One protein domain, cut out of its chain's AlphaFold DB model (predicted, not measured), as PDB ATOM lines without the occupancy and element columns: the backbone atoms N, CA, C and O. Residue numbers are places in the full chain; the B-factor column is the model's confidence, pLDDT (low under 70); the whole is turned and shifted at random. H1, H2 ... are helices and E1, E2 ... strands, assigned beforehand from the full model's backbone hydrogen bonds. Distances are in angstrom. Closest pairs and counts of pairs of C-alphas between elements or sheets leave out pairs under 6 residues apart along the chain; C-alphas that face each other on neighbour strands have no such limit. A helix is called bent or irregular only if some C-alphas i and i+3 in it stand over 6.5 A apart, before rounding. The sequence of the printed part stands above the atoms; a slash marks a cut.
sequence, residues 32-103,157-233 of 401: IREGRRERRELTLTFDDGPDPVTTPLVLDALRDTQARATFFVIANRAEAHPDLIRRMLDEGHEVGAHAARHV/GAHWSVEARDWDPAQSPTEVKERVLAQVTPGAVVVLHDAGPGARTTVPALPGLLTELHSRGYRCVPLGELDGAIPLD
ATOM      1  N   ILE A  32      17.248 -40.792  23.557       96.25
ATOM      2  CA  ILE A  32      15.835 -41.163  23.461       96.25
ATOM      3  C   ILE A  32      14.996 -39.883  23.534       96.25
ATOM      4  O   ILE A  32      15.168 -39.073  24.449       96.25
ATOM      5  N   ARG A  33      14.084 -39.690  22.577       94.38
ATOM      6  CA  ARG A  33      13.163 -38.533  22.528       94.38
ATOM      7  C   ARG A  33      11.716 -38.897  22.258       94.38
ATOM      8  O   ARG A  33      10.834 -38.127  22.607       94.38
ATOM      9  N   GLU A  34      11.503 -40.010  21.583       94.00
ATOM     10  CA  GLU A  34      10.208 -40.560  21.212       94.00
ATOM     11  C   GLU A  34      10.388 -42.070  21.012       94.00
ATOM     12  O   GLU A  34      11.507 -42.541  20.789       94.00
ATOM     13  N   GLY A  35       9.295 -42.812  21.123       93.25
ATOM     14  CA  GLY A  35       9.172 -44.199  20.707       93.25
ATOM     15  C   GLY A  35       8.515 -44.328  19.333       93.25
ATOM     16  O   GLY A  35       8.302 -43.354  18.604       93.25
ATOM     17  N   ARG A  36       8.161 -45.560  18.980       89.12
ATOM     18  CA  ARG A  36       7.385 -45.890  17.784       89.12
ATOM     19  C   ARG A  36       5.952 -45.406  17.922       89.12
ATOM     20  O   ARG A  36       5.343 -45.481  18.985       89.12
ATOM     21  N   ARG A  37       5.381 -44.986  16.794       89.50
ATOM     22  CA  ARG A  37       4.011 -44.460  16.737       89.50
ATOM     23  C   ARG A  37       2.956 -45.530  16.452       89.50
ATOM     24  O   ARG A  37       1.787 -45.209  16.271       89.50
ATOM     25  N   GLU A  38       3.356 -46.802  16.392       86.19
ATOM     26  CA  GLU A  38       2.469 -47.925  16.076       86.19
ATOM     27  C   GLU A  38       1.378 -48.105  17.135       86.19
ATOM     28  O   GLU A  38       0.212 -48.334  16.805       86.19
ATOM     29  N   ARG A  39       1.746 -48.012  18.414       88.75
ATOM     30  CA  ARG A  39       0.840 -48.155  19.558       88.75
ATOM     31  C   ARG A  39       0.522 -46.774  20.115       88.75
ATOM     32  O   ARG A  39       1.418 -45.944  20.206       88.75
ATOM     33  N   ARG A  40      -0.732 -46.540  20.527       92.12
ATOM     34  CA  ARG A  40      -1.129 -45.341  21.291       92.12
ATOM     35  C   ARG A  40      -0.599 -45.442  22.726       92.12
ATOM     36  O   ARG A  40      -1.341 -45.578  23.688       92.12
ATOM     37  N   GLU A  41       0.715 -45.438  22.845       96.75
ATOM     38  CA  GLU A  41       1.462 -45.410  24.094       96.75
ATOM     39  C   GLU A  41       2.285 -44.127  24.119       96.75
ATOM     40  O   GLU A  41       2.705 -43.631  23.075       96.75
ATOM     41  N   LEU A  42       2.474 -43.559  25.300       98.31
ATOM     42  CA  LEU A  42       3.382 -42.442  25.532       98.31
ATOM     43  C   LEU A  42       3.994 -42.586  26.920       98.31
ATOM     44  O   LEU A  42       3.517 -43.378  27.731       98.31
ATOM     45  N   THR A  43       5.019 -41.798  27.211       98.50
ATOM     46  CA  THR A  43       5.555 -41.687  28.566       98.50
ATOM     47  C   THR A  43       5.445 -40.254  29.063       98.50
ATOM     48  O   THR A  43       5.839 -39.299  28.384       98.50
ATOM     49  N   LEU A  44       4.872 -40.111  30.256       98.81
ATOM     50  CA  LEU A  44       5.016 -38.907  31.057       98.81
ATOM     51  C   LEU A  44       6.314 -39.037  31.845       98.81
ATOM     52  O   LEU A  44       6.575 -40.073  32.462       98.81
ATOM     53  N   THR A  45       7.125 -37.988  31.807       98.88
ATOM     54  CA  THR A  45       8.371 -37.919  32.560       98.88
ATOM     55  C   THR A  45       8.352 -36.717  33.483       98.88
ATOM     56  O   THR A  45       7.926 -35.642  33.062       98.88
ATOM     57  N   PHE A  46       8.796 -36.917  34.720       98.88
ATOM     58  CA  PHE A  46       8.819 -35.889  35.755       98.88
ATOM     59  C   PHE A  46      10.258 -35.625  36.185       98.88
ATOM     60  O   PHE A  46      10.944 -36.553  36.614       98.88
ATOM     61  N   ASP A  47      10.708 -34.383  36.037       98.56
ATOM     62  CA  ASP A  47      12.044 -33.939  36.436       98.56
ATOM     63  C   ASP A  47      11.994 -33.213  37.801       98.56
ATOM     64  O   ASP A  47      10.950 -32.720  38.235       98.56
ATOM     65  N   ASP A  48      13.159 -33.117  38.447       97.88
ATOM     66  CA  ASP A  48      13.470 -32.403  39.700       97.88
ATOM     67  C   ASP A  48      13.139 -33.099  41.021       97.88
ATOM     68  O   ASP A  48      13.749 -32.751  42.039       97.88
ATOM     69  N   GLY A  49      12.226 -34.063  41.061       96.75
ATOM     70  CA  GLY A  49      11.841 -34.751  42.294       96.75
ATOM     71  C   GLY A  49      12.940 -35.589  42.977       96.75
ATOM     72  O   GLY A  49      14.093 -35.656  42.524       96.75
ATOM     73  N   PRO A  50      12.596 -36.269  44.084       98.12
ATOM     74  CA  PRO A  50      11.315 -36.179  44.793       98.12
ATOM     75  C   PRO A  50      11.218 -34.946  45.714       98.12
ATOM     76  O   PRO A  50      12.210 -34.501  46.290       98.12
ATOM     77  N   ASP A  51      10.006 -34.425  45.880       98.31
ATOM     78  CA  ASP A  51       9.613 -33.413  46.864       98.31
ATOM     79  C   ASP A  51       8.525 -33.994  47.790       98.31
ATOM     80  O   ASP A  51       7.555 -34.573  47.293       98.31
ATOM     81  N   PRO A  52       8.647 -33.863  49.125       98.31
ATOM     82  CA  PRO A  52       7.744 -34.515  50.075       98.31
ATOM     83  C   PRO A  52       6.309 -33.975  50.063       98.31
ATOM     84  O   PRO A  52       5.432 -34.604  50.649       98.31
ATOM     85  N   VAL A  53       6.054 -32.834  49.418       98.31
ATOM     86  CA  VAL A  53       4.724 -32.226  49.323       98.31
ATOM     87  C   VAL A  53       4.093 -32.511  47.965       98.31
ATOM     88  O   VAL A  53       2.941 -32.932  47.905       98.31
ATOM     89  N   THR A  54       4.821 -32.295  46.866       98.69
ATOM     90  CA  THR A  54       4.226 -32.342  45.519       98.69
ATOM     91  C   THR A  54       4.340 -33.697  44.831       98.69
ATOM     92  O   THR A  54       3.388 -34.109  44.165       98.69
ATOM     93  N   THR A  55       5.436 -34.437  45.019       98.75
ATOM     94  CA  THR A  55       5.606 -35.769  44.411       98.75
ATOM     95  C   THR A  55       4.516 -36.766  44.836       98.75
ATOM     96  O   THR A  55       4.003 -37.461  43.958       98.75
ATOM     97  N   PRO A  56       4.072 -36.832  46.114       98.81
ATOM     98  CA  PRO A  56       2.959 -37.701  46.504       98.81
ATOM     99  C   PRO A  56       1.668 -37.446  45.722       98.81
ATOM    100  O   PRO A  56       0.999 -38.403  45.345       98.81
ATOM    101  N   LEU A  57       1.355 -36.178  45.430       98.75
ATOM    102  CA  LEU A  57       0.149 -35.788  44.692       98.75
ATOM    103  C   LEU A  57       0.218 -36.224  43.223       98.75
ATOM    104  O   LEU A  57      -0.790 -36.624  42.642       98.75
ATOM    105  N   VAL A  58       1.413 -36.173  42.623       98.88
ATOM    106  CA  VAL A  58       1.653 -36.707  41.274       98.88
ATOM    107  C   VAL A  58       1.455 -38.222  41.253       98.88
ATOM    108  O   VAL A  58       0.758 -38.728  40.374       98.88
ATOM    109  N   LEU A  59       2.023 -38.939  42.228       98.88
ATOM    110  CA  LEU A  59       1.875 -40.393  42.357       98.88
ATOM    111  C   LEU A  59       0.408 -40.802  42.559       98.88
ATOM    112  O   LEU A  59      -0.075 -41.701  41.876       98.88
ATOM    113  N   ASP A  60      -0.336 -40.088  43.410       98.75
ATOM    114  CA  ASP A  60      -1.770 -40.327  43.608       98.75
ATOM    115  C   ASP A  60      -2.562 -40.172  42.299       98.75
ATOM    116  O   ASP A  60      -3.320 -41.069  41.932       98.75
ATOM    117  N   ALA A  61      -2.332 -39.098  41.535       98.56
ATOM    118  CA  ALA A  61      -3.015 -38.882  40.257       98.56
ATOM    119  C   ALA A  61      -2.687 -39.962  39.203       98.56
ATOM    120  O   ALA A  61      -3.555 -40.368  38.422       98.56
ATOM    121  N   LEU A  62      -1.437 -40.440  39.172       98.75
ATOM    122  CA  LEU A  62      -1.028 -41.537  38.293       98.75
ATOM    123  C   LEU A  62      -1.706 -42.853  38.693       98.75
ATOM    124  O   LEU A  62      -2.282 -43.523  37.833       98.75
ATOM    125  N   ARG A  63      -1.711 -43.187  39.990       98.31
ATOM    126  CA  ARG A  63      -2.386 -44.373  40.534       98.31
ATOM    127  C   ARG A  63      -3.874 -44.375  40.193       98.31
ATOM    128  O   ARG A  63      -4.378 -45.379  39.691       98.31
ATOM    129  N   ASP A  64      -4.558 -43.256  40.412       97.12
ATOM    130  CA  ASP A  64      -6.009 -43.133  40.227       97.12
ATOM    131  C   ASP A  64      -6.440 -43.317  38.757       97.12
ATOM    132  O   ASP A  64      -7.587 -43.657  38.474       97.12
ATOM    133  N   THR A  65      -5.509 -43.154  37.813       95.25
ATOM    134  CA  THR A  65      -5.731 -43.367  36.370       95.25
ATOM    135  C   THR A  65      -4.996 -44.588  35.814       95.25
ATOM    136  O   THR A  65      -4.987 -44.807  34.599       95.25
ATOM    137  N   GLN A  66      -4.385 -45.396  36.689       96.31
ATOM    138  CA  GLN A  66      -3.571 -46.567  36.340       96.31
ATOM    139  C   GLN A  66      -2.448 -46.247  35.334       96.31
ATOM    140  O   GLN A  66      -2.038 -47.091  34.531       96.31
ATOM    141  N   ALA A  67      -1.963 -45.007  35.359       98.38
ATOM    142  CA  ALA A  67      -0.883 -44.529  34.520       98.38
ATOM    143  C   ALA A  67       0.469 -44.821  35.177       98.38
ATOM    144  O   ALA A  67       0.636 -44.694  36.387       98.38
ATOM    145  N   ARG A  68       1.468 -45.163  34.362       98.69
ATOM    146  CA  ARG A  68       2.859 -45.306  34.803       98.69
ATOM    147  C   ARG A  68       3.745 -44.311  34.054       98.69
ATOM    148  O   ARG A  68       3.385 -43.820  32.986       98.69
ATOM    149  N   ALA A  69       4.881 -43.970  34.652       98.81
ATOM    150  CA  ALA A  69       5.700 -42.821  34.273       98.81
ATOM    151  C   ALA A  69       7.176 -43.077  34.602       98.81
ATOM    152  O   ALA A  69       7.497 -44.060  35.279       98.81
ATOM    153  N   THR A  70       8.056 -42.183  34.149       98.88
ATOM    154  CA  THR A  70       9.477 -42.183  34.529       98.88
ATOM    155  C   THR A  70       9.833 -40.904  35.281       98.88
ATOM    156  O   THR A  70       9.639 -39.805  34.769       98.88
ATOM    157  N   PHE A  71      10.408 -41.034  36.471       98.88
ATOM    158  CA  PHE A  71      10.851 -39.919  37.306       98.88
ATOM    159  C   PHE A  71      12.364 -39.745  37.183       98.88
ATOM    160  O   PHE A  71      13.128 -40.627  37.575       98.88
ATOM    161  N   PHE A  72      12.820 -38.620  36.639       98.81
ATOM    162  CA  PHE A  72      14.229 -38.240  36.634       98.81
ATOM    163  C   PHE A  72      14.533 -37.471  37.919       98.81
ATOM    164  O   PHE A  72      14.297 -36.269  38.021       98.81
ATOM    165  N   VAL A  73      15.085 -38.179  38.904       98.69
ATOM    166  CA  VAL A  73      15.271 -37.647  40.259       98.69
ATOM    167  C   VAL A  73      16.666 -37.073  40.477       98.69
ATOM    168  O   VAL A  73      17.669 -37.577  39.958       98.69
ATOM    169  N   ILE A  74      16.754 -36.033  41.301       98.50
ATOM    170  CA  ILE A  74      18.031 -35.469  41.747       98.50
ATOM    171  C   ILE A  74      18.576 -36.344  42.876       98.50
ATOM    172  O   ILE A  74      17.894 -36.564  43.878       98.50
ATOM    173  N   ALA A  75      19.836 -36.783  42.780       98.25
ATOM    174  CA  ALA A  75      20.400 -37.737  43.745       98.25
ATOM    175  C   ALA A  75      20.308 -37.256  45.206       98.25
ATOM    176  O   ALA A  75      19.958 -38.032  46.089       98.25
ATOM    177  N   ASN A  76      20.560 -35.966  45.459       98.19
ATOM    178  CA  ASN A  76      20.431 -35.387  46.801       98.19
ATOM    179  C   ASN A  76      19.008 -35.486  47.376       98.19
ATOM    180  O   ASN A  76      18.856 -35.643  48.582       98.19
ATOM    181  N   ARG A  77      17.977 -35.362  46.532       98.38
ATOM    182  CA  ARG A  77      16.573 -35.454  46.953       98.38
ATOM    183  C   ARG A  77      16.143 -36.904  47.135       98.38
ATOM    184  O   ARG A  77      15.475 -37.214  48.111       98.38
ATOM    185  N   ALA A  78      16.596 -37.793  46.252       98.44
ATOM    186  CA  ALA A  78      16.356 -39.228  46.373       98.44
ATOM    187  C   ALA A  78      16.909 -39.791  47.696       98.44
ATOM    188  O   ALA A  78      16.223 -40.541  48.378       98.44
ATOM    189  N   GLU A  79      18.120 -39.389  48.093       98.44
ATOM    190  CA  GLU A  79      18.720 -39.786  49.378       98.44
ATOM    191  C   GLU A  79      17.982 -39.211  50.595       98.44
ATOM    192  O   GLU A  79      17.953 -39.852  51.643       98.44
ATOM    193  N   ALA A  80      17.390 -38.020  50.467       98.38
ATOM    194  CA  ALA A  80      16.614 -37.391  51.534       98.38
ATOM    195  C   ALA A  80      15.210 -38.002  51.697       98.38
ATOM    196  O   ALA A  80      14.667 -37.978  52.799       98.38
ATOM    197  N   HIS A  81      14.641 -38.557  50.621       98.44
ATOM    198  CA  HIS A  81      13.286 -39.121  50.583       98.44
ATOM    199  C   HIS A  81      13.263 -40.536  49.971       98.44
ATOM    200  O   HIS A  81      12.632 -40.766  48.933       98.44
ATOM    201  N   PRO A  82      13.968 -41.511  50.579       98.38
ATOM    202  CA  PRO A  82      14.047 -42.878  50.058       98.38
ATOM    203  C   PRO A  82      12.696 -43.611  50.092       98.38
ATOM    204  O   PRO A  82      12.481 -44.557  49.337       98.38
ATOM    205  N   ASP A  83      11.777 -43.185  50.957       98.44
ATOM    206  CA  ASP A  83      10.397 -43.659  51.024       98.44
ATOM    207  C   ASP A  83       9.612 -43.339  49.744       98.44
ATOM    208  O   ASP A  83       8.940 -44.223  49.215       98.44
ATOM    209  N   LEU A  84       9.771 -42.134  49.187       98.81
ATOM    210  CA  LEU A  84       9.137 -41.757  47.921       98.81
ATOM    211  C   LEU A  84       9.730 -42.507  46.733       98.81
ATOM    212  O   LEU A  84       8.992 -42.910  45.839       98.81
ATOM    213  N   ILE A  85      11.042 -42.754  46.741       98.75
ATOM    214  CA  ILE A  85      11.676 -43.597  45.720       98.75
ATOM    215  C   ILE A  85      11.120 -45.021  45.774       98.75
ATOM    216  O   ILE A  85      10.791 -45.584  44.733       98.75
ATOM    217  N   ARG A  86      10.962 -45.599  46.971       98.62
ATOM    218  CA  ARG A  86      10.344 -46.922  47.122       98.62
ATOM    219  C   ARG A  86       8.910 -46.924  46.600       98.62
ATOM    220  O   ARG A  86       8.570 -47.790  45.805       98.62
ATOM    221  N   ARG A  87       8.113 -45.917  46.965       98.62
ATOM    222  CA  ARG A  87       6.737 -45.761  46.477       98.62
ATOM    223  C   ARG A  87       6.671 -45.692  44.948       98.62
ATOM    224  O   ARG A  87       5.836 -46.367  44.361       98.62
ATOM    225  N   MET A  88       7.574 -44.942  44.303       98.75
ATOM    226  CA  MET A  88       7.659 -44.896  42.836       98.75
ATOM    227  C   MET A  88       7.820 -46.298  42.237       98.75
ATOM    228  O   MET A  88       7.126 -46.650  41.288       98.75
ATOM    229  N   LEU A  89       8.732 -47.100  42.794       98.62
ATOM    230  CA  LEU A  89       9.011 -48.449  42.304       98.62
ATOM    231  C   LEU A  89       7.861 -49.424  42.593       98.62
ATOM    232  O   LEU A  89       7.483 -50.186  41.705       98.62
ATOM    233  N   ASP A  90       7.283 -49.372  43.796       98.50
ATOM    234  CA  ASP A  90       6.170 -50.235  44.217       98.50
ATOM    235  C   ASP A  90       4.898 -49.980  43.386       98.50
ATOM    236  O   ASP A  90       4.157 -50.911  43.075       98.50
ATOM    237  N   GLU A  91       4.667 -48.732  42.965       98.56
ATOM    238  CA  GLU A  91       3.566 -48.343  42.068       98.56
ATOM    239  C   GLU A  91       3.889 -48.590  40.572       98.56
ATOM    240  O   GLU A  91       3.075 -48.318  39.685       98.56
ATOM    241  N   GLY A  92       5.058 -49.166  40.267       98.38
ATOM    242  CA  GLY A  92       5.448 -49.596  38.921       98.38
ATOM    243  C   GLY A  92       6.007 -48.487  38.023       98.38
ATOM    244  O   GLY A  92       6.046 -48.652  36.800       98.38
ATOM    245  N   HIS A  93       6.420 -47.357  38.596       98.81
ATOM    246  CA  HIS A  93       7.119 -46.294  37.880       98.81
ATOM    247  C   HIS A  93       8.609 -46.619  37.707       98.81
ATOM    248  O   HIS A  93       9.191 -47.436  38.417       98.81
ATOM    249  N   GLU A  94       9.252 -45.946  36.756       98.75
ATOM    250  CA  GLU A  94      10.693 -46.065  36.528       98.75
ATOM    251  C   GLU A  94      11.439 -44.852  37.088       98.75
ATOM    252  O   GLU A  94      10.959 -43.725  37.001       98.75
ATOM    253  N   VAL A  95      12.644 -45.068  37.619       98.75
ATOM    254  CA  VAL A  95      13.495 -43.999  38.158       98.75
ATOM    255  C   VAL A  95      14.739 -43.820  37.284       98.75
ATOM    256  O   VAL A  95      15.508 -44.755  37.053       98.75
ATOM    257  N   GLY A  96      14.937 -42.595  36.800       98.44
ATOM    258  CA  GLY A  96      16.105 -42.118  36.063       98.44
ATOM    259  C   GLY A  96      16.930 -41.113  36.875       98.44
ATOM    260  O   GLY A  96      16.476 -40.578  37.882       98.44
ATOM    261  N   ALA A  97      18.151 -40.821  36.425       98.50
ATOM    262  CA  ALA A  97      19.039 -39.859  37.079       98.50
ATOM    263  C   ALA A  97      18.928 -38.449  36.475       98.50
ATOM    264  O   ALA A  97      19.073 -38.286  35.259       98.50
ATOM    265  N   HIS A  98      18.758 -37.436  37.333       98.00
ATOM    266  CA  HIS A  98      18.718 -36.009  36.979       98.00
ATOM    267  C   HIS A  98      19.853 -35.204  37.617       98.00
ATOM    268  O   HIS A  98      19.654 -34.159  38.239       98.00
ATOM    269  N   ALA A  99      21.073 -35.720  37.467       96.00
ATOM    270  CA  ALA A  99      22.286 -35.218  38.100       96.00
ATOM    271  C   ALA A  99      22.311 -35.317  39.638       96.00
ATOM    272  O   ALA A  99      21.356 -35.697  40.320       96.00
ATOM    273  N   ALA A 100      23.473 -35.003  40.219       93.69
ATOM    274  CA  ALA A 100      23.624 -34.958  41.673       93.69
ATOM    275  C   ALA A 100      22.955 -33.719  42.294       93.69
ATOM    276  O   ALA A 100      22.472 -33.770  43.427       93.69
ATOM    277  N   ARG A 101      22.965 -32.604  41.554       90.75
ATOM    278  CA  ARG A 101      22.388 -31.302  41.907       90.75
ATOM    279  C   ARG A 101      21.871 -30.628  40.639       90.75
ATOM    280  O   ARG A 101      22.496 -30.771  39.586       90.75
ATOM    281  N   HIS A 102      20.814 -29.832  40.770       92.19
ATOM    282  CA  HIS A 102      20.207 -29.105  39.656       92.19
ATOM    283  C   HIS A 102      21.047 -27.884  39.240       92.19
ATOM    284  O   HIS A 102      20.767 -26.746  39.611       92.19
ATOM    285  N   VAL A 103      22.137 -28.134  38.507       92.19
ATOM    286  CA  VAL A 103      23.051 -27.106  37.985       92.19
ATOM    287  C   VAL A 103      23.126 -27.228  36.471       92.19
ATOM    288  O   VAL A 103      23.441 -28.299  35.951       92.19
ATOM    289  N   GLY A 157      21.080 -41.571  27.419       96.75
ATOM    290  CA  GLY A 157      20.597 -40.197  27.465       96.75
ATOM    291  C   GLY A 157      19.126 -40.099  27.068       96.75
ATOM    292  O   GLY A 157      18.728 -40.624  26.028       96.75
ATOM    293  N   ALA A 158      18.328 -39.405  27.874       96.94
ATOM    294  CA  ALA A 158      16.920 -39.146  27.600       96.94
ATOM    295  C   ALA A 158      16.654 -37.644  27.443       96.94
ATOM    296  O   ALA A 158      17.251 -36.799  28.111       96.94
ATOM    297  N   HIS A 159      15.719 -37.304  26.569       96.38
ATOM    298  CA  HIS A 159      15.203 -35.954  26.366       96.38
ATOM    299  C   HIS A 159      13.702 -36.071  26.060       96.38
ATOM    300  O   HIS A 159      13.084 -37.028  26.521       96.38
ATOM    301  N   TRP A 160      13.091 -35.112  25.367       97.12
ATOM    302  CA  TRP A 160      11.641 -35.100  25.149       97.12
ATOM    303  C   TRP A 160      11.266 -34.732  23.714       97.12
ATOM    304  O   TRP A 160      12.035 -34.081  22.987       97.12
ATOM    305  N   SER A 161      10.074 -35.162  23.309       95.38
ATOM    306  CA  SER A 161       9.397 -34.736  22.082       95.38
ATOM    307  C   SER A 161       8.333 -33.675  22.357       95.38
ATOM    308  O   SER A 161       8.039 -32.887  21.465       95.38
ATOM    309  N   VAL A 162       7.778 -33.638  23.575       97.62
ATOM    310  CA  VAL A 162       6.752 -32.677  24.000       97.62
ATOM    311  C   VAL A 162       7.192 -32.005  25.295       97.62
ATOM    312  O   VAL A 162       7.548 -32.682  26.256       97.62
ATOM    313  N   GLU A 163       7.150 -30.674  25.318       97.06
ATOM    314  CA  GLU A 163       7.445 -29.869  26.504       97.06
ATOM    315  C   GLU A 163       6.182 -29.166  27.002       97.06
ATOM    316  O   GLU A 163       5.551 -28.400  26.265       97.06
ATOM    317  N   ALA A 164       5.833 -29.414  28.264       96.50
ATOM    318  CA  ALA A 164       4.683 -28.804  28.923       96.50
ATOM    319  C   ALA A 164       4.882 -27.310  29.231       96.50
ATOM    320  O   ALA A 164       3.912 -26.546  29.255       96.50
ATOM    321  N   ARG A 165       6.140 -26.881  29.428       96.94
ATOM    322  CA  ARG A 165       6.518 -25.557  29.960       96.94
ATOM    323  C   ARG A 165       5.825 -25.226  31.283       96.94
ATOM    324  O   ARG A 165       5.553 -24.073  31.579       96.94
ATOM    325  N   ASP A 166       5.539 -26.243  32.075       97.44
ATOM    326  CA  ASP A 166       4.949 -26.136  33.405       97.44
ATOM    327  C   ASP A 166       5.807 -25.287  34.361       97.44
ATOM    328  O   ASP A 166       5.278 -24.601  35.236       97.44
ATOM    329  N   TRP A 167       7.122 -25.261  34.133       95.56
ATOM    330  CA  TRP A 167       8.095 -24.436  34.853       95.56
ATOM    331  C   TRP A 167       7.967 -22.919  34.613       95.56
ATOM    332  O   TRP A 167       8.480 -22.138  35.420       95.56
ATOM    333  N   ASP A 168       7.321 -22.481  33.527       96.56
ATOM    334  CA  ASP A 168       7.169 -21.061  33.195       96.56
ATOM    335  C   ASP A 168       6.068 -20.426  34.068       96.56
ATOM    336  O   ASP A 168       4.913 -20.859  34.027       96.56
ATOM    337  N   PRO A 169       6.382 -19.382  34.864       93.25
ATOM    338  CA  PRO A 169       5.415 -18.780  35.769       93.25
ATOM    339  C   PRO A 169       4.237 -18.088  35.084       93.25
ATOM    340  O   PRO A 169       3.237 -17.846  35.757       93.25
ATOM    341  N   ALA A 170       4.330 -17.796  33.785       96.25
ATOM    342  CA  ALA A 170       3.223 -17.246  33.013       96.25
ATOM    343  C   ALA A 170       2.159 -18.293  32.638       96.25
ATOM    344  O   ALA A 170       1.103 -17.915  32.141       96.25
ATOM    345  N   GLN A 171       2.425 -19.587  32.845       94.88
ATOM    346  CA  GLN A 171       1.534 -20.668  32.429       94.88
ATOM    347  C   GLN A 171       0.538 -21.045  33.527       94.88
ATOM    348  O   GLN A 171       0.898 -21.235  34.691       94.88
ATOM    349  N   SER A 172      -0.718 -21.232  33.134       97.75
ATOM    350  CA  SER A 172      -1.760 -21.836  33.960       97.75
ATOM    351  C   SER A 172      -1.803 -23.367  33.805       97.75
ATOM    352  O   SER A 172      -1.359 -23.910  32.787       97.75
ATOM    353  N   PRO A 173      -2.394 -24.098  34.771       98.19
ATOM    354  CA  PRO A 173      -2.589 -25.547  34.656       98.19
ATOM    355  C   PRO A 173      -3.377 -25.958  33.399       98.19
ATOM    356  O   PRO A 173      -3.070 -26.968  32.763       98.19
ATOM    357  N   THR A 174      -4.375 -25.159  33.008       98.25
ATOM    358  CA  THR A 174      -5.174 -25.403  31.800       98.25
ATOM    359  C   THR A 174      -4.328 -25.269  30.537       98.25
ATOM    360  O   THR A 174      -4.358 -26.169  29.702       98.25
ATOM    361  N   GLU A 175      -3.515 -24.215  30.427       97.94
ATOM    362  CA  GLU A 175      -2.623 -24.016  29.276       97.94
ATOM    363  C   GLU A 175      -1.562 -25.115  29.176       97.94
ATOM    364  O   GLU A 175      -1.260 -25.576  28.076       97.94
ATOM    365  N   VAL A 176      -1.021 -25.579  30.309       98.19
ATOM    366  CA  VAL A 176      -0.105 -26.729  30.358       98.19
ATOM    367  C   VAL A 176      -0.782 -27.983  29.804       98.19
ATOM    368  O   VAL A 176      -0.250 -28.622  28.893       98.19
ATOM    369  N   LYS A 177      -1.979 -28.311  30.304       98.38
ATOM    370  CA  LYS A 177      -2.765 -29.460  29.837       98.38
ATOM    371  C   LYS A 177      -3.041 -29.371  28.334       98.38
ATOM    372  O   LYS A 177      -2.744 -30.309  27.598       98.38
ATOM    373  N   GLU A 178      -3.591 -28.252  27.867       97.62
ATOM    374  CA  GLU A 178      -3.950 -28.046  26.459       97.62
ATOM    375  C   GLU A 178      -2.727 -28.094  25.542       97.62
ATOM    376  O   GLU A 178      -2.768 -28.727  24.486       97.62
ATOM    377  N   ARG A 179      -1.601 -27.515  25.974       97.75
ATOM    378  CA  ARG A 179      -0.330 -27.573  25.246       97.75
ATOM    379  C   ARG A 179       0.161 -29.002  25.059       97.75
ATOM    380  O   ARG A 179       0.638 -29.331  23.970       97.75
ATOM    381  N   VAL A 180       0.096 -29.831  26.103       98.31
ATOM    382  CA  VAL A 180       0.487 -31.243  26.006       98.31
ATOM    383  C   VAL A 180      -0.467 -31.963  25.054       98.31
ATOM    384  O   VAL A 180      -0.011 -32.556  24.080       98.31
ATOM    385  N   LEU A 181      -1.780 -31.838  25.258       98.06
ATOM    386  CA  LEU A 181      -2.804 -32.499  24.438       98.06
ATOM    387  C   LEU A 181      -2.779 -32.109  22.955       98.06
ATOM    388  O   LEU A 181      -3.170 -32.915  22.111       98.06
ATOM    389  N   ALA A 182      -2.339 -30.894  22.630       96.69
ATOM    390  CA  ALA A 182      -2.175 -30.436  21.254       96.69
ATOM    391  C   ALA A 182      -0.946 -31.056  20.564       96.69
ATOM    392  O   ALA A 182      -0.940 -31.226  19.346       96.69
ATOM    393  N   GLN A 183       0.101 -31.395  21.321       96.44
ATOM    394  CA  GLN A 183       1.399 -31.821  20.781       96.44
ATOM    395  C   GLN A 183       1.675 -33.320  20.900       96.44
ATOM    396  O   GLN A 183       2.534 -33.834  20.178       96.44
ATOM    397  N   VAL A 184       1.007 -34.023  21.819       96.69
ATOM    398  CA  VAL A 184       1.201 -35.465  21.984       96.69
ATOM    399  C   VAL A 184       0.894 -36.201  20.693       96.69
ATOM    400  O   VAL A 184      -0.029 -35.874  19.953       96.69
ATOM    401  N   THR A 185       1.708 -37.214  20.441       94.56
ATOM    402  CA  THR A 185       1.525 -38.199  19.383       94.56
ATOM    403  C   THR A 185       1.843 -39.573  19.968       94.56
ATOM    404  O   THR A 185       2.492 -39.639  21.018       94.56
ATOM    405  N   PRO A 186       1.407 -40.677  19.340       95.00
ATOM    406  CA  PRO A 186       1.860 -42.008  19.734       95.00
ATOM    407  C   PRO A 186       3.392 -42.049  19.804       95.00
ATOM    408  O   PRO A 186       4.053 -41.447  18.965       95.00
ATOM    409  N   GLY A 187       3.959 -42.681  20.827       96.00
ATOM    410  CA  GLY A 187       5.397 -42.683  21.095       96.00
ATOM    411  C   GLY A 187       5.940 -41.418  21.776       96.00
ATOM    412  O   GLY A 187       7.150 -41.308  21.939       96.00
ATOM    413  N   ALA A 188       5.119 -40.439  22.167       97.62
ATOM    414  CA  ALA A 188       5.645 -39.206  22.759       97.62
ATOM    415  C   ALA A 188       6.367 -39.438  24.101       97.62
ATOM    416  O   ALA A 188       5.908 -40.201  24.950       97.62
ATOM    417  N   VAL A 189       7.461 -38.700  24.311       98.56
ATOM    418  CA  VAL A 189       8.080 -38.486  25.627       98.56
ATOM    419  C   VAL A 189       7.751 -37.062  26.058       98.56
ATOM    420  O   VAL A 189       8.225 -36.098  25.445       98.56
ATOM    421  N   VAL A 190       6.909 -36.933  27.082       98.81
ATOM    422  CA  VAL A 190       6.437 -35.652  27.623       98.81
ATOM    423  C   VAL A 190       7.273 -35.290  28.844       98.81
ATOM    424  O   VAL A 190       7.397 -36.109  29.751       98.81
ATOM    425  N   VAL A 191       7.841 -34.083  28.890       98.69
ATOM    426  CA  VAL A 191       8.496 -33.560  30.103       98.69
ATOM    427  C   VAL A 191       7.552 -32.652  30.893       98.69
ATOM    428  O   VAL A 191       6.929 -31.749  30.327       98.69
ATOM    429  N   LEU A 192       7.468 -32.935  32.191       98.69
ATOM    430  CA  LEU A 192       6.779 -32.227  33.270       98.69
ATOM    431  C   LEU A 192       7.722 -32.214  34.491       98.69
ATOM    432  O   LEU A 192       8.768 -32.864  34.469       98.69
ATOM    433  N   HIS A 193       7.349 -31.525  35.566       98.75
ATOM    434  CA  HIS A 193       8.122 -31.479  36.808       98.75
ATOM    435  C   HIS A 193       7.225 -31.807  38.002       98.75
ATOM    436  O   HIS A 193       6.151 -31.222  38.168       98.75
ATOM    437  N   ASP A 194       7.661 -32.746  38.844       98.25
ATOM    438  CA  ASP A 194       6.976 -33.105  40.094       98.25
ATOM    439  C   ASP A 194       7.505 -32.321  41.301       98.25
ATOM    440  O   ASP A 194       6.929 -32.400  42.384       98.25
ATOM    441  N   ALA A 195       8.561 -31.529  41.113       97.38
ATOM    442  CA  ALA A 195       9.107 -30.612  42.102       97.38
ATOM    443  C   ALA A 195       9.484 -29.258  41.473       97.38
ATOM    444  O   ALA A 195       9.315 -29.021  40.278       97.38
ATOM    445  N   GLY A 196       9.992 -28.337  42.298       94.00
ATOM    446  CA  GLY A 196      10.432 -27.024  41.822       94.00
ATOM    447  C   GLY A 196       9.282 -26.163  41.271       94.00
ATOM    448  O   GLY A 196       8.118 -26.381  41.615       94.00
ATOM    449  N   PRO A 197       9.580 -25.149  40.436       93.81
ATOM    450  CA  PRO A 197       8.564 -24.230  39.919       93.81
ATOM    451  C   PRO A 197       7.463 -24.908  39.091       93.81
ATOM    452  O   PRO A 197       6.323 -24.442  39.127       93.81
ATOM    453  N   GLY A 198       7.788 -25.992  38.375       95.38
ATOM    454  CA  GLY A 198       6.845 -26.681  37.490       95.38
ATOM    455  C   GLY A 198       5.754 -27.459  38.220       95.38
ATOM    456  O   GLY A 198       4.611 -27.493  37.764       95.38
ATOM    457  N   ALA A 199       6.039 -27.963  39.425       97.12
ATOM    458  CA  ALA A 199       5.058 -28.693  40.229       97.12
ATOM    459  C   ALA A 199       3.785 -27.881  40.523       97.12
ATOM    460  O   ALA A 199       2.692 -28.447  40.586       97.12
ATOM    461  N   ARG A 200       3.901 -26.547  40.641       96.88
ATOM    462  CA  ARG A 200       2.763 -25.645  40.895       96.88
ATOM    463  C   ARG A 200       1.676 -25.760  39.824       96.88
ATOM    464  O   ARG A 200       0.501 -25.597  40.139       96.88
ATOM    465  N   THR A 201       2.056 -25.989  38.570       97.44
ATOM    466  CA  THR A 201       1.117 -26.089  37.446       97.44
ATOM    467  C   THR A 201       0.864 -27.542  37.058       97.44
ATOM    468  O   THR A 201      -0.275 -27.886  36.745       97.44
ATOM    469  N   THR A 202       1.878 -28.409  37.158       98.19
ATOM    470  CA  THR A 202       1.763 -29.840  36.857       98.19
ATOM    471  C   THR A 202       0.757 -30.542  37.764       98.19
ATOM    472  O   THR A 202      -0.158 -31.178  37.245       98.19
ATOM    473  N   VAL A 203       0.857 -30.393  39.091       98.44
ATOM    474  CA  VAL A 203      -0.031 -31.081  40.049       98.44
ATOM    475  C   VAL A 203      -1.522 -30.840  39.749       98.44
ATOM    476  O   VAL A 203      -2.248 -31.817  39.572       98.44
ATOM    477  N   PRO A 204      -2.012 -29.589  39.618       98.25
ATOM    478  CA  PRO A 204      -3.419 -29.347  39.289       98.25
ATOM    479  C   PRO A 204      -3.804 -29.689  37.837       98.25
ATOM    480  O   PRO A 204      -4.975 -29.958  37.574       98.25
ATOM    481  N   ALA A 205      -2.869 -29.685  36.878       98.31
ATOM    482  CA  ALA A 205      -3.158 -30.031  35.480       98.31
ATOM    483  C   ALA A 205      -3.301 -31.545  35.255       98.31
ATOM    484  O   ALA A 205      -4.031 -31.984  34.358       98.31
ATOM    485  N   LEU A 206      -2.584 -32.338  36.054       98.38
ATOM    486  CA  LEU A 206      -2.331 -33.750  35.801       98.38
ATOM    487  C   LEU A 206      -3.598 -34.628  35.767       98.38
ATOM    488  O   LEU A 206      -3.718 -35.394  34.809       98.38
ATOM    489  N   PRO A 207      -4.585 -34.509  36.683       98.00
ATOM    490  CA  PRO A 207      -5.785 -35.354  36.635       98.00
ATOM    491  C   PRO A 207      -6.585 -35.192  35.333       98.00
ATOM    492  O   PRO A 207      -6.984 -36.172  34.697       98.00
ATOM    493  N   GLY A 208      -6.776 -33.943  34.892       98.06
ATOM    494  CA  GLY A 208      -7.477 -33.639  33.644       98.06
ATOM    495  C   GLY A 208      -6.681 -34.054  32.407       98.06
ATOM    496  O   GLY A 208      -7.266 -34.513  31.429       98.06
ATOM    497  N   LEU A 209      -5.351 -33.922  32.453       98.69
ATOM    498  CA  LEU A 209      -4.469 -34.403  31.393       98.69
ATOM    499  C   LEU A 209      -4.558 -35.927  31.241       98.69
ATOM    500  O   LEU A 209      -4.766 -36.412  30.133       98.69
ATOM    501  N   LEU A 210      -4.440 -36.676  32.338       98.62
ATOM    502  CA  LEU A 210      -4.486 -38.141  32.333       98.62
ATOM    503  C   LEU A 210      -5.841 -38.669  31.852       98.62
ATOM    504  O   LEU A 210      -5.880 -39.564  31.009       98.62
ATOM    505  N   THR A 211      -6.938 -38.064  32.316       97.88
ATOM    506  CA  THR A 211      -8.300 -38.413  31.880       97.88
ATOM    507  C   THR A 211      -8.462 -38.253  30.368       97.88
ATOM    508  O   THR A 211      -8.981 -39.142  29.696       97.88
ATOM    509  N   GLU A 212      -7.976 -37.144  29.809       97.62
ATOM    510  CA  GLU A 212      -8.106 -36.856  28.379       97.62
ATOM    511  C   GLU A 212      -7.132 -37.676  27.515       97.62
ATOM    512  O   GLU A 212      -7.449 -38.063  26.392       97.62
ATOM    513  N   LEU A 213      -5.946 -38.007  28.027       97.88
ATOM    514  CA  LEU A 213      -5.062 -38.966  27.362       97.88
ATOM    515  C   LEU A 213      -5.716 -40.354  27.301       97.88
ATOM    516  O   LEU A 213      -5.713 -40.986  26.241       97.88
ATOM    517  N   HIS A 214      -6.323 -40.796  28.403       96.31
ATOM    518  CA  HIS A 214      -7.035 -42.067  28.468       96.31
ATOM    519  C   HIS A 214      -8.248 -42.099  27.525       96.31
ATOM    520  O   HIS A 214      -8.404 -43.063  26.775       96.31
ATOM    521  N   SER A 215      -9.059 -41.032  27.479       95.00
ATOM    522  CA  SER A 215     -10.215 -40.929  26.568       95.00
ATOM    523  C   SER A 215      -9.804 -40.999  25.090       95.00
ATOM    524  O   SER A 215     -10.512 -41.582  24.270       95.00
ATOM    525  N   ARG A 216      -8.607 -40.498  24.755       92.19
ATOM    526  CA  ARG A 216      -7.978 -40.593  23.423       92.19
ATOM    527  C   ARG A 216      -7.286 -41.936  23.153       92.19
ATOM    528  O   ARG A 216      -6.617 -42.096  22.126       92.19
ATOM    529  N   GLY A 217      -7.420 -42.897  24.065       94.06
ATOM    530  CA  GLY A 217      -6.878 -44.246  23.948       94.06
ATOM    531  C   GLY A 217      -5.370 -44.347  24.175       94.06
ATOM    532  O   GLY A 217      -4.772 -45.330  23.735       94.06
ATOM    533  N   TYR A 218      -4.743 -43.352  24.814       96.81
ATOM    534  CA  TYR A 218      -3.338 -43.444  25.200       96.81
ATOM    535  C   TYR A 218      -3.155 -44.277  26.464       96.81
ATOM    536  O   TYR A 218      -3.878 -44.124  27.448       96.81
ATOM    537  N   ARG A 219      -2.113 -45.108  26.460       97.56
ATOM    538  CA  ARG A 219      -1.563 -45.728  27.668       97.56
ATOM    539  C   ARG A 219      -0.267 -45.032  28.063       97.56
ATOM    540  O   ARG A 219       0.643 -44.920  27.244       97.56
ATOM    541  N   CYS A 220      -0.192 -44.581  29.312       98.44
ATOM    542  CA  CYS A 220       1.025 -44.008  29.876       98.44
ATOM    543  C   CYS A 220       1.899 -45.132  30.438       98.44
ATOM    544  O   CYS A 220       1.471 -45.852  31.345       98.44
ATOM    545  N   VAL A 221       3.096 -45.294  29.879       98.56
ATOM    546  CA  VAL A 221       4.067 -46.321  30.272       98.56
ATOM    547  C   VAL A 221       5.401 -45.682  30.675       98.56
ATOM    548  O   VAL A 221       5.705 -44.565  30.241       98.56
ATOM    549  N   PRO A 222       6.229 -46.360  31.488       98.50
ATOM    550  CA  PRO A 222       7.593 -45.911  31.728       98.50
ATOM    551  C   PRO A 222       8.422 -45.898  30.435       98.50
ATOM    552  O   PRO A 222       8.169 -46.662  29.503       98.50
ATOM    553  N   LEU A 223       9.437 -45.038  30.377       98.25
ATOM    554  CA  LEU A 223      10.331 -44.852  29.234       98.25
ATOM    555  C   LEU A 223      10.986 -46.164  28.783       98.25
ATOM    556  O   LEU A 223      11.086 -46.409  27.584       98.25
ATOM    557  N   GLY A 224      11.396 -47.017  29.724       97.31
ATOM    558  CA  GLY A 224      11.974 -48.330  29.433       97.31
ATOM    559  C   GLY A 224      11.012 -49.330  28.781       97.31
ATOM    560  O   GLY A 224      11.483 -50.285  28.161       97.31
ATOM    561  N   GLU A 225       9.700 -49.109  28.894       97.38
ATOM    562  CA  GLU A 225       8.641 -49.937  28.295       97.38
ATOM    563  C   GLU A 225       8.052 -49.326  27.017       97.38
ATOM    564  O   GLU A 225       7.311 -49.997  26.296       97.38
ATOM    565  N   LEU A 226       8.366 -48.063  26.718       97.19
ATOM    566  CA  LEU A 226       7.869 -47.388  25.527       97.19
ATOM    567  C   LEU A 226       8.470 -48.035  24.269       97.19
ATOM    568  O   LEU A 226       9.679 -47.973  24.033       97.19
ATOM    569  N   ASP A 227       7.620 -48.654  23.446       93.69
ATOM    570  CA  ASP A 227       8.070 -49.388  22.261       93.69
ATOM    571  C   ASP A 227       8.920 -48.503  21.341       93.69
ATOM    572  O   ASP A 227       8.559 -47.373  21.015       93.69
ATOM    573  N   GLY A 228      10.076 -49.014  20.923       90.94
ATOM    574  CA  GLY A 228      11.014 -48.308  20.055       90.94
ATOM    575  C   GLY A 228      11.625 -47.026  20.630       90.94
ATOM    576  O   GLY A 228      12.191 -46.255  19.857       90.94
ATOM    577  N   ALA A 229      11.546 -46.792  21.944       94.00
ATOM    578  CA  ALA A 229      12.251 -45.708  22.623       94.00
ATOM    579  C   ALA A 229      13.756 -46.012  22.707       94.00
ATOM    580  O   ALA A 229      14.287 -46.444  23.730       94.00
ATOM    581  N   ILE A 230      14.451 -45.811  21.588       93.25
ATOM    582  CA  ILE A 230      15.890 -46.050  21.444       93.25
ATOM    583  C   ILE A 230      16.636 -44.748  21.125       93.25
ATOM    584  O   ILE A 230      16.042 -43.815  20.577       93.25
ATOM    585  N   PRO A 231      17.937 -44.652  21.461       94.00
ATOM    586  CA  PRO A 231      18.769 -43.532  21.047       94.00
ATOM    587  C   PRO A 231      18.708 -43.290  19.539       94.00
ATOM    588  O   PRO A 231      18.859 -44.228  18.755       94.00
ATOM    589  N   LEU A 232      18.518 -42.030  19.138       90.31
ATOM    590  CA  LEU A 232      18.399 -41.669  17.727       90.31
ATOM    591  C   LEU A 232      19.666 -42.045  16.944       90.31
ATOM    592  O   LEU A 232      20.759 -41.542  17.234       90.31
ATOM    593  N   ASP A 233      19.490 -42.885  15.927       85.62
ATOM    594  CA  ASP A 233      20.530 -43.309  14.997       85.62
ATOM    595  C   ASP A 233      20.542 -42.455  13.710       85.62
ATOM    596  O   ASP A 233      19.843 -41.445  13.575       85.62
TER     597      ASP A 233
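AT A GLANCE: This is residues 32 to 103 and 157 to 233 of the 401 residues of the protein "Putative polysaccharide deacetylase" of Deinococcus deserti (strain DSM 17065 / CIP 109153 / LMG 22923 / VCD115) (UniProt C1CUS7). Look first for a twisted slab of four parallel strands, with H1, H3 and H5a packed over one of its faces as a second layer, so that the whole has two layers, helices on one face of a sheet. H2 sits by the ends of E2 and E3, and H5 bends so that its second arm H5b leaves the sheet and runs side by side with H4. The 149 printed residues hold five named helices and four named strands, along the chain E1 H1 E2 H2 H3 E3 H4 E4 H5; the sheet's order is E3 E2 E1 E4, all parallel, and the class of the domain is mixed, helices and strands. The whole is compact, with a radius of gyration of the C-alphas of 14.0 A, and rounded, with spans of 39 by 34 by 29 A.

IN THESE COORDINATES: Begin in the sheet: find C-alpha 41 at (1.462, -45.410, 24.094), from which strand E1, residues 41 to 47, runs 19.9 A to C-alpha 47 at (12.044, -33.939, 36.436). Its neighbour strands are E2, residues 69 to 73, 12.4 A, and E4, residues 189 to 193, 13.2 A; E3, residues 94 to 97, 10.4 A, is a neighbour of E2. Among the helices, H1 is residues 54 to 64, 15.8 A; H2 is residues 75 to 80, 8.7 A; H3 is residues 82 to 90, 12.3 A; and H4 is residues 173 to 183, 15.7 A. H5, residues 196 to 215, was assigned as one helix by its hydrogen bonds but is bent, with C-alphas 204 and 207 at 7.0 A. Its arms are H5a, residues 196 to 204, 14.3 A, and H5b, residues 207 to 215, 12.3 A, which ends at C-alpha 215, (-10.215, -40.929, 26.568).

HOW THE PARTS SIT: In the sheet, E3 and E4 are edge strands, and the sheet is only just strongly twisted, with C-alphas up to 4.3 A off its best plane. Look at N 45 and O 190, 2.8 A, for the parallel pair E1 and E4; at N 72 and O 46, 2.8 A, for E2 and E1; and at N 71 and O 94, 2.8 A, for E3 and E2, both parallel too. E1, H1, E2 and E2, H2 H3, E3 are strand-helix-strand units, two parallel neighbour strands with helices between, each with a right-handed crossover. H3 is on the sheet, over E3 and along the strands at 0 degrees on the local plane, at a height over the sheet of 9.2 A, on a plane fitted to 6 C-alphas, only just enough. H1 and H5a are on the sheet as well. H2 and H4 only graze it, each only just on it, with 5 pairs of C-alphas within 10 A; H5b is not on it. H1 touches H5a, closest at the C-alphas of Val 58 and Val 203, 6.0 A, at a shallow tilt of 31 degrees, the same way. H1 and H3 only just touch, with 3 pairs of C-alphas within 8 A, the closest those of Leu 59 and Met 88, 7.3 A. H4 touches H5b, closest at the C-alphas of Lys 177 and Leu 209, 5.5 A, at a shallow tilt of 27 degrees, the same way. H2 is close but not clearly touching H3, with the C-alphas of Ala 78 and Ile 85 at 6.4 A. Every O i to N i+4 pair is within hydrogen-bond range in H1, H2, H3, H4 and H5b; H5a has 2 of 5, and 2 of 6 for O i to N i+3.

THE WHOLE: The two C-alphas farthest apart are those of Glu 38 and Ala 80, 39.6 A. Residues 104 to 156 are not printed, and C-alphas 103 and 157 are 17.0 A apart across the cut, in the link from E3 to H4. No link printed whole is long. Residues 157 to 172 and 216 to 233 hold no named element; residues 162 to 163 pair with 190 to 191 of E4, and 219 to 220 with 41 to 42 of E1, both parallel. The mean pLDDT of the printed part is 96.9, and no printed residue is under 70.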